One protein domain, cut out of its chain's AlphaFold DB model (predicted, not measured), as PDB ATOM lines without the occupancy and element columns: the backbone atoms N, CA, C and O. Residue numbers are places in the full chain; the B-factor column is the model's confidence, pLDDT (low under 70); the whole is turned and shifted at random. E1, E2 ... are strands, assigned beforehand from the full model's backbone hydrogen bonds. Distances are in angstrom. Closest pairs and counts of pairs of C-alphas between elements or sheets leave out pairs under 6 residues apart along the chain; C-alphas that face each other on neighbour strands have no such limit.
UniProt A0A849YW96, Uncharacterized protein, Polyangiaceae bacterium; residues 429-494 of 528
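AT A GLANCE: This is residues 429 to 494 of the 528 residues of an uncharacterized protein of Polyangiaceae bacterium (UniProt A0A849YW96). Little regular structure: a small three-strand sheet, E1, E3 and E2, with a long loop, residues 439 to 454, running over one face, and the short strand E4 on that same side near one end. The printed part has 66 residues, 19 of them in four named strands, E1 to E4 in chain order, and no named helix. The all-strand domain's sheet has the order E1, E3, E2, antiparallel. It is compact, with a radius of gyration of the C-alphas of 11.6 A, and elongated, spanning 34 by 19 by 17 A.

HOW THE PARTS SIT: Residues 429 to 430 pair antiparallel with residues 491 to 492 of E4, residues 491 to 493. E1, residues 435 to 438, is antiparallel to E3, residues 478 to 483, at 155 degrees, with N 438 and O 479 2.7 A apart. E2, residues 455 to 460, forms a hairpin with E3, with N 460 and O 478 2.8 A apart. E1 and E4 are apart.

IN THESE COORDINATES: E1, 9.9 A long, begins at C-alpha 435 (11.227, 29.229, -7.119). E2 is 16.3 A and E3 16.7 A. E4, 6.7 A, ends at C-alpha 493 (7.492, 26.923, -16.058).

THE WHOLE: The printed part has no cut. Links E1 to E2 and E2 to E3 are long. Residues 449 to 451 have pLDDT under 70.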
ATOM      1  N   THR A 429      12.849  26.692 -16.435       91.12
ATOM      2  CA  THR A 429      12.847  25.324 -15.901       91.12
ATOM      3  C   THR A 429      13.381  25.342 -14.478       91.12
ATOM      4  O   THR A 429      14.546  25.650 -14.255       91.12
ATOM      5  N   LEU A 430      12.539  24.977 -13.515       94.00
ATOM      6  CA  LEU A 430      12.902  24.983 -12.103       94.00
ATOM      7  C   LEU A 430      13.425  23.612 -11.692       94.00
ATOM      8  O   LEU A 430      12.721  22.606 -11.820       94.00
ATOM      9  N   ALA A 431      14.641  23.559 -11.156       95.19
ATOM     10  CA  ALA A 431      15.124  22.389 -10.425       95.19
ATOM     11  C   ALA A 431      14.258  22.141  -9.167       95.19
ATOM     12  O   ALA A 431      13.540  23.052  -8.745       95.19
ATOM     13  N   PRO A 432      14.296  20.941  -8.552       95.62
ATOM     14  CA  PRO A 432      13.688  20.709  -7.236       95.62
ATOM     15  C   PRO A 432      14.050  21.838  -6.260       95.62
ATOM     16  O   PRO A 432      15.202  22.279  -6.253       95.62
ATOM     17  N   PHE A 433      13.080  22.329  -5.485       96.69
ATOM     18  CA  PHE A 433      13.223  23.488  -4.586       96.69
ATOM     19  C   PHE A 433      13.567  24.831  -5.264       96.69
ATOM     20  O   PHE A 433      13.956  25.779  -4.584       96.69
ATOM     21  N   GLY A 434      13.453  24.932  -6.590       96.75
ATOM     22  CA  GLY A 434      13.531  26.196  -7.328       96.75
ATOM     23  C   GLY A 434      12.238  26.995  -7.216       96.75
ATOM     24  O   GLY A 434      11.146  26.426  -7.115       96.75
ATOM     25  N   ALA A 435      12.355  28.316  -7.234       96.06
ATOM     26  CA  ALA A 435      11.227  29.229  -7.119       96.06
ATOM     27  C   ALA A 435      11.510  30.531  -7.863       96.06
ATOM     28  O   ALA A 435      12.652  30.974  -7.917       96.06
ATOM     29  N   VAL A 436      10.472  31.144  -8.427       95.12
ATOM     30  CA  VAL A 436      10.611  32.363  -9.223       95.12
ATOM     31  C   VAL A 436       9.369  33.245  -9.128       95.12
ATOM     32  O   VAL A 436       8.235  32.756  -9.124       95.12
ATOM     33  N   LEU A 437       9.575  34.562  -9.082       94.69
ATOM     34  CA  LEU A 437       8.504  35.546  -9.212       94.69
ATOM     35  C   LEU A 437       8.317  35.942 -10.672       94.69
ATOM     36  O   LEU A 437       9.271  36.234 -11.383       94.69
ATOM     37  N   ILE A 438       7.069  36.004 -11.109       91.94
ATOM     38  CA  ILE A 438       6.671  36.253 -12.489       91.94
ATOM     39  C   ILE A 438       5.767  37.484 -12.517       91.94
ATOM     40  O   ILE A 438       4.837  37.623 -11.715       91.94
ATOM     41  N   ALA A 439       6.018  38.381 -13.473       90.56
ATOM     42  CA  ALA A 439       5.130  39.505 -13.735       90.56
ATOM     43  C   ALA A 439       3.762  38.991 -14.233       90.56
ATOM     44  O   ALA A 439       3.713  38.210 -15.188       90.56
ATOM     45  N   PRO A 440       2.639  39.427 -13.638       86.69
ATOM     46  CA  PRO A 440       1.329  38.958 -14.063       86.69
ATOM     47  C   PRO A 440       0.985  39.499 -15.460       86.69
ATOM     48  O   PRO A 440       1.253  40.657 -15.783       86.69
ATOM     49  N   TRP A 441       0.366  38.665 -16.303       83.19
ATOM     50  CA  TRP A 441      -0.078  39.032 -17.663       83.19
ATOM     51  C   TRP A 441      -1.581  39.344 -17.755       83.19
ATOM     52  O   TRP A 441      -2.062  39.807 -18.793       83.19
ATOM     53  N   ALA A 442      -2.329  39.061 -16.690       82.38
ATOM     54  CA  ALA A 442      -3.756  39.308 -16.531       82.38
ATOM     55  C   ALA A 442      -4.067  39.512 -15.040       82.38
ATOM     56  O   ALA A 442      -3.225  39.222 -14.199       82.38
ATOM     57  N   ASP A 443      -5.260  40.008 -14.722       84.62
ATOM     58  CA  ASP A 443      -5.756  40.099 -13.347       84.62
ATOM     59  C   ASP A 443      -7.286  39.875 -13.360       84.62
ATOM     60  O   ASP A 443      -8.010  40.722 -13.905       84.62
ATOM     61  N   PRO A 444      -7.786  38.722 -12.876       88.62
ATOM     62  CA  PRO A 444      -7.020  37.609 -12.314       88.62
ATOM     63  C   PRO A 444      -6.291  36.778 -13.391       88.62
ATOM     64  O   PRO A 444      -6.619  36.819 -14.581       88.62
ATOM     65  N   VAL A 445      -5.285  36.015 -12.967       86.00
ATOM     66  CA  VAL A 445      -4.496  35.108 -13.806       86.00
ATOM     67  C   VAL A 445      -5.133  33.718 -13.829       86.00
ATOM     68  O   VAL A 445      -5.127  33.007 -12.828       86.00
ATOM     69  N   ASP A 446      -5.643  33.277 -14.980       86.81
ATOM     70  CA  ASP A 446      -6.082  31.885 -15.146       86.81
ATOM     71  C   ASP A 446      -4.911  30.895 -14.997       86.81
ATOM     72  O   ASP A 446      -3.770  31.210 -15.347       86.81
ATOM     73  N   TYR A 447      -5.207  29.675 -14.524       78.62
ATOM     74  CA  TYR A 447      -4.205  28.624 -14.318       78.62
ATOM     75  C   TYR A 447      -3.348  28.427 -15.583       78.62
ATOM     76  O   TYR A 447      -3.892  28.029 -16.620       78.62
ATOM     77  N   PRO A 448      -2.018  28.635 -15.520       70.62
ATOM     78  CA  PRO A 448      -1.145  28.577 -16.697       70.62
ATOM     79  C   PRO A 448      -0.913  27.148 -17.230       70.62
ATOM     80  O   PRO A 448      -0.199  26.965 -18.218       70.62
ATOM     81  N   GLY A 449      -1.533  26.130 -16.620       66.75
ATOM     82  CA  GLY A 449      -1.441  24.722 -17.013       66.75
ATOM     83  C   GLY A 449      -0.468  23.908 -16.151       66.75
ATOM     84  O   GLY A 449       0.373  24.455 -15.449       66.75
ATOM     85  N   THR A 450      -0.592  22.574 -16.192       58.94
ATOM     86  CA  THR A 450       0.344  21.637 -15.540       58.94
ATOM     87  C   THR A 450       1.597  21.507 -16.399       58.94
ATOM     88  O   THR A 450       1.548  20.875 -17.455       58.94
ATOM     89  N   GLN A 451       2.694  22.117 -15.969       69.50
ATOM     90  CA  GLN A 451       3.952  22.137 -16.730       69.50
ATOM     91  C   GLN A 451       5.037  21.230 -16.133       69.50
ATOM     92  O   GLN A 451       5.976  20.818 -16.805       69.50
ATOM     93  N   GLY A 452       4.770  20.757 -14.923       73.81
ATOM     94  CA  GLY A 452       5.309  19.547 -14.335       73.81
ATOM     95  C   GLY A 452       4.393  19.114 -13.183       73.81
ATOM     96  O   GLY A 452       3.560  19.917 -12.747       73.81
ATOM     97  N   PRO A 453       4.444  17.846 -12.745       84.88
ATOM     98  CA  PRO A 453       3.571  17.348 -11.681       84.88
ATOM     99  C   PRO A 453       3.778  18.048 -10.330       84.88
ATOM    100  O   PRO A 453       2.861  18.005  -9.513       84.88
ATOM    101  N   ASP A 454       4.924  18.705 -10.126       92.44
ATOM    102  CA  ASP A 454       5.308  19.309  -8.846       92.44
ATOM    103  C   ASP A 454       5.424  20.843  -8.910       92.44
ATOM    104  O   ASP A 454       5.822  21.475  -7.934       92.44
ATOM    105  N   ILE A 455       5.064  21.466 -10.040       92.62
ATOM    106  CA  ILE A 455       5.001  22.928 -10.139       92.62
ATOM    107  C   ILE A 455       3.709  23.439  -9.499       92.62
ATOM    108  O   ILE A 455       2.608  23.104  -9.942       92.62
ATOM    109  N   ALA A 456       3.852  24.313  -8.506       92.31
ATOM    110  CA  ALA A 456       2.754  25.042  -7.882       92.31
ATOM    111  C   ALA A 456       2.831  26.539  -8.201       92.31
ATOM    112  O   ALA A 456       3.918  27.110  -8.296       92.31
ATOM    113  N   TYR A 457       1.663  27.169  -8.340       92.44
ATOM    114  CA  TYR A 457       1.518  28.599  -8.609       92.44
ATOM    115  C   TYR A 457       0.723  29.271  -7.494       92.44
ATOM    116  O   TYR A 457      -0.256  28.705  -7.008       92.44
ATOM    117  N   PHE A 458       1.125  30.488  -7.132       92.75
ATOM    118  CA  PHE A 458       0.478  31.293  -6.100       92.75
ATOM    119  C   PHE A 458       0.361  32.745  -6.567       92.75
ATOM    120  O   PHE A 458       1.359  33.357  -6.953       92.75
ATOM    121  N   GLY A 459      -0.846  33.307  -6.526       93.12
ATOM    122  CA  GLY A 459      -1.049  34.740  -6.742       93.12
ATOM    123  C   GLY A 459      -0.643  35.516  -5.502       93.12
ATOM    124  O   GLY A 459      -0.972  35.106  -4.394       93.12
ATOM    125  N   ILE A 460       0.077  36.620  -5.660       92.62
ATOM    126  CA  ILE A 460       0.399  37.541  -4.572       92.62
ATOM    127  C   ILE A 460      -0.072  38.919  -5.016       92.62
ATOM    128  O   ILE A 460       0.449  39.447  -5.994       92.62
ATOM    129  N   ASP A 461      -1.044  39.512  -4.329       89.62
ATOM    130  CA  ASP A 461      -1.522  40.860  -4.661       89.62
ATOM    131  C   ASP A 461      -0.606  41.965  -4.089       89.62
ATOM    132  O   ASP A 461       0.333  41.710  -3.330       89.62
ATOM    133  N   GLY A 462      -0.875  43.228  -4.432       82.62
ATOM    134  CA  GLY A 462      -0.100  44.379  -3.950       82.62
ATOM    135  C   GLY A 462      -0.187  44.634  -2.435       82.62
ATOM    136  O   GLY A 462       0.581  45.435  -1.908       82.62
ATOM    137  N   SER A 463      -1.102  43.967  -1.723       82.25
ATOM    138  CA  SER A 463      -1.189  43.957  -0.252       82.25
ATOM    139  C   SER A 463      -0.484  42.745   0.379       82.25
ATOM    140  O   SER A 463      -0.438  42.600   1.608       82.25
ATOM    141  N   GLY A 464       0.057  41.854  -0.458       81.94
ATOM    142  CA  GLY A 464       0.655  40.594  -0.058       81.94
ATOM    143  C   GLY A 464      -0.356  39.516   0.312       81.94
ATOM    144  O   GLY A 464      -0.001  38.600   1.056       81.94
ATOM    145  N   ALA A 465      -1.635  39.652  -0.047       88.56
ATOM    146  CA  ALA A 465      -2.588  38.554   0.080       88.56
ATOM    147  C   ALA A 465      -2.227  37.464  -0.934       88.56
ATOM    148  O   ALA A 465      -1.804  37.774  -2.044       88.56
ATOM    149  N   VAL A 466      -2.352  36.206  -0.512       89.25
ATOM    150  CA  VAL A 466      -1.922  35.056  -1.303       89.25
ATOM    151  C   VAL A 466      -3.144  34.294  -1.768       89.25
ATOM    152  O   VAL A 466      -3.985  33.927  -0.944       89.25
ATOM    153  N   ASP A 467      -3.205  34.047  -3.067       91.75
ATOM    154  CA  ASP A 467      -4.186  33.180  -3.689       91.75
ATOM    155  C   ASP A 467      -3.557  31.830  -4.035       91.75
ATOM    156  O   ASP A 467      -2.491  31.757  -4.651       91.75
ATOM    157  N   PHE A 468      -4.219  30.761  -3.606       89.56
ATOM    158  CA  PHE A 468      -3.756  29.382  -3.746       89.56
ATOM    159  C   PHE A 468      -4.477  28.639  -4.868       89.56
ATOM    160  O   PHE A 468      -4.044  27.555  -5.259       89.56
ATOM    161  N   GLU A 469      -5.575  29.196  -5.379       89.50
ATOM    162  CA  GLU A 469      -6.401  28.557  -6.393       89.50
ATOM    163  C   GLU A 469      -6.584  29.496  -7.580       89.50
ATOM    164  O   GLU A 469      -6.794  30.692  -7.434       89.50
ATOM    165  N   ALA A 470      -6.518  28.947  -8.788       87.31
ATOM    166  CA  ALA A 470      -6.813  29.731  -9.972       87.31
ATOM    167  C   ALA A 470      -8.330  29.989 -10.102       87.31
ATOM    168  O   ALA A 470      -9.130  29.089  -9.815       87.31
ATOM    169  N   PRO A 471      -8.749  31.142 -10.649       91.19
ATOM    170  CA  PRO A 471      -7.904  32.200 -11.200       91.19
ATOM    171  C   PRO A 471      -7.260  33.051 -10.094       91.19
ATOM    172  O   PRO A 471      -7.946  33.463  -9.171       91.19
ATOM    173  N   PHE A 472      -5.956  33.309 -10.210       91.56
ATOM    174  CA  PHE A 472      -5.151  33.945  -9.170       91.56
ATOM    175  C   PHE A 472      -5.291  35.468  -9.194       91.56
ATOM    176  O   PHE A 472      -4.953  36.112 -10.194       91.56
ATOM    177  N   GLU A 473      -5.706  36.064  -8.085       91.44
ATOM    178  CA  GLU A 473      -5.697  37.523  -7.923       91.44
ATOM    179  C   GLU A 473      -4.250  38.038  -7.780       91.44
ATOM    180  O   GLU A 473      -3.498  37.606  -6.904       91.44
ATOM    181  N   THR A 474      -3.836  38.963  -8.654       88.38
ATOM    182  CA  THR A 474      -2.449  39.489  -8.683       88.38
ATOM    183  C   THR A 474      -2.399  41.011  -8.793       88.38
ATOM    184  O   THR A 474      -1.372  41.589  -9.153       88.38
ATOM    185  N   SER A 475      -3.504  41.688  -8.472       90.56
ATOM    186  CA  SER A 475      -3.648  43.136  -8.617       90.56
ATOM    187  C   SER A 475      -2.522  43.909  -7.931       90.56
ATOM    188  O   SER A 475      -2.423  43.953  -6.704       90.56
ATOM    189  N   GLY A 476      -1.648  44.523  -8.734       83.00
ATOM    190  CA  GLY A 476      -0.484  45.266  -8.243       83.00
ATOM    191  C   GLY A 476       0.617  44.408  -7.605       83.00
ATOM    192  O   GLY A 476       1.474  44.963  -6.920       83.00
ATOM    193  N   GLY A 477       0.601  43.090  -7.809       90.50
ATOM    194  CA  GLY A 477       1.563  42.144  -7.251       90.50
ATOM    195  C   GLY A 477       2.214  41.239  -8.303       90.50
ATOM    196  O   GLY A 477       2.648  41.727  -9.347       90.50
ATOM    197  N   VAL A 478       2.383  39.952  -7.991       93.12
ATOM    198  CA  VAL A 478       3.179  38.973  -8.760       93.12
ATOM    199  C   VAL A 478       2.555  37.578  -8.724       93.12
ATOM    200  O   VAL A 478       1.741  37.275  -7.855       93.12
ATOM    201  N   LEU A 479       2.964  36.711  -9.649       93.56
ATOM    202  CA  LEU A 479       2.714  35.272  -9.578       93.56
ATOM    203  C   LEU A 479       3.998  34.576  -9.112       93.56
ATOM    204  O   LEU A 479       5.050  34.781  -9.705       93.56
ATOM    205  N   LEU A 480       3.933  33.758  -8.067       94.44
ATOM    206  CA  LEU A 480       5.045  32.918  -7.619       94.44
ATOM    207  C   LEU A 480       4.872  31.513  -8.198       94.44
ATOM    208  O   LEU A 480       3.819  30.904  -8.008       94.44
ATOM    209  N   ALA A 481       5.897  30.997  -8.871       94.38
ATOM    210  CA  ALA A 481       5.981  29.601  -9.285       94.38
ATOM    211  C   ALA A 481       7.066  28.888  -8.471       94.38
ATOM    212  O   ALA A 481       8.151  29.433  -8.283       94.38
ATOM    213  N   MET A 482       6.782  27.678  -7.991       95.31
ATOM    214  CA  MET A 482       7.716  26.872  -7.197       95.31
ATOM    215  C   MET A 482       7.710  25.426  -7.670       95.31
ATOM    216  O   MET A 482       6.647  24.886  -7.976       95.31
ATOM    217  N   ASN A 483       8.876  24.787  -7.669       95.50
ATOM    218  CA  ASN A 483       8.995  23.345  -7.825       95.50
ATOM    219  C   ASN A 483       9.045  22.677  -6.445       95.50
ATOM    220  O   ASN A 483      10.054  22.763  -5.746       95.50
ATOM    221  N   LEU A 484       7.954  22.000  -6.083       94.00
ATOM    222  CA  LEU A 484       7.771  21.308  -4.803       94.00
ATOM    223  C   LEU A 484       8.363  19.887  -4.797       94.00
ATOM    224  O   LEU A 484       8.151  19.112  -3.865       94.00
ATOM    225  N   ALA A 485       9.068  19.492  -5.861       92.56
ATOM    226  CA  ALA A 485       9.728  18.201  -5.895       92.56
ATOM    227  C   ALA A 485      10.864  18.160  -4.863       92.56
ATOM    228  O   ALA A 485      11.679  19.076  -4.788       92.56
ATOM    229  N   ASN A 486      10.973  17.040  -4.144       85.56
ATOM    230  CA  ASN A 486      12.084  16.787  -3.220       85.56
ATOM    231  C   ASN A 486      13.348  16.249  -3.916       85.56
ATOM    232  O   ASN A 486      14.406  16.134  -3.306       85.56
ATOM    233  N   SER A 487      13.228  15.824  -5.176       84.38
ATOM    234  CA  SER A 487      14.319  15.319  -6.018       84.38
ATOM    235  C   SER A 487      13.839  15.181  -7.465       84.38
ATOM    236  O   SER A 487      12.645  15.293  -7.743       84.38
ATOM    237  N   GLY A 488      14.750  14.877  -8.391       84.69
ATOM    238  CA  GLY A 488      14.405  14.531  -9.770       84.69
ATOM    239  C   GLY A 488      14.764  15.609 -10.787       84.69
ATOM    240  O   GLY A 488      15.604  16.468 -10.538       84.69
ATOM    241  N   ALA A 489      14.178  15.498 -11.980       85.69
ATOM    242  CA  ALA A 489      14.467  16.405 -13.083       85.69
ATOM    243  C   ALA A 489      13.837  17.783 -12.854       85.69
ATOM    244  O   ALA A 489      12.767  17.900 -12.252       85.69
ATOM    245  N   ALA A 490      14.493  18.810 -13.390       87.88
ATOM    246  CA  ALA A 490      13.932  20.145 -13.461       87.88
ATOM    247  C   ALA A 490      12.640  20.144 -14.309       87.88
ATOM    248  O   ALA A 490      12.506  19.350 -15.245       87.88
ATOM    249  N   GLN A 491      11.679  20.993 -13.945       89.50
ATOM    250  CA  GLN A 491      10.332  21.024 -14.521       89.50
ATOM    251  C   GLN A 491      10.046  22.387 -15.147       89.50
ATOM    252  O   GLN A 491      10.427  23.419 -14.595       89.50
ATOM    253  N   GLU A 492       9.397  22.388 -16.310       88.38
ATOM    254  CA  GLU A 492       9.131  23.609 -17.071       88.38
ATOM    255  C   GLU A 492       8.133  24.525 -16.349       88.38
ATOM    256  O   GLU A 492       7.162  24.075 -15.735       88.38
ATOM    257  N   VAL A 493       8.364  25.829 -16.476       84.94
ATOM    258  CA  VAL A 493       7.492  26.923 -16.058       84.94
ATOM    259  C   VAL A 493       7.377  27.879 -17.240       84.94
ATOM    260  O   VAL A 493       8.286  28.646 -17.532       84.94
ATOM    261  N   ASN A 494       6.250  27.835 -17.937       71.94
ATOM    262  CA  ASN A 494       5.920  28.717 -19.047       71.94
ATOM    263  C   ASN A 494       4.818  29.672 -18.597       71.94
ATOM    264  O   ASN A 494       3.630  29.335 -18.730       71.94
TER     265      ASN A 494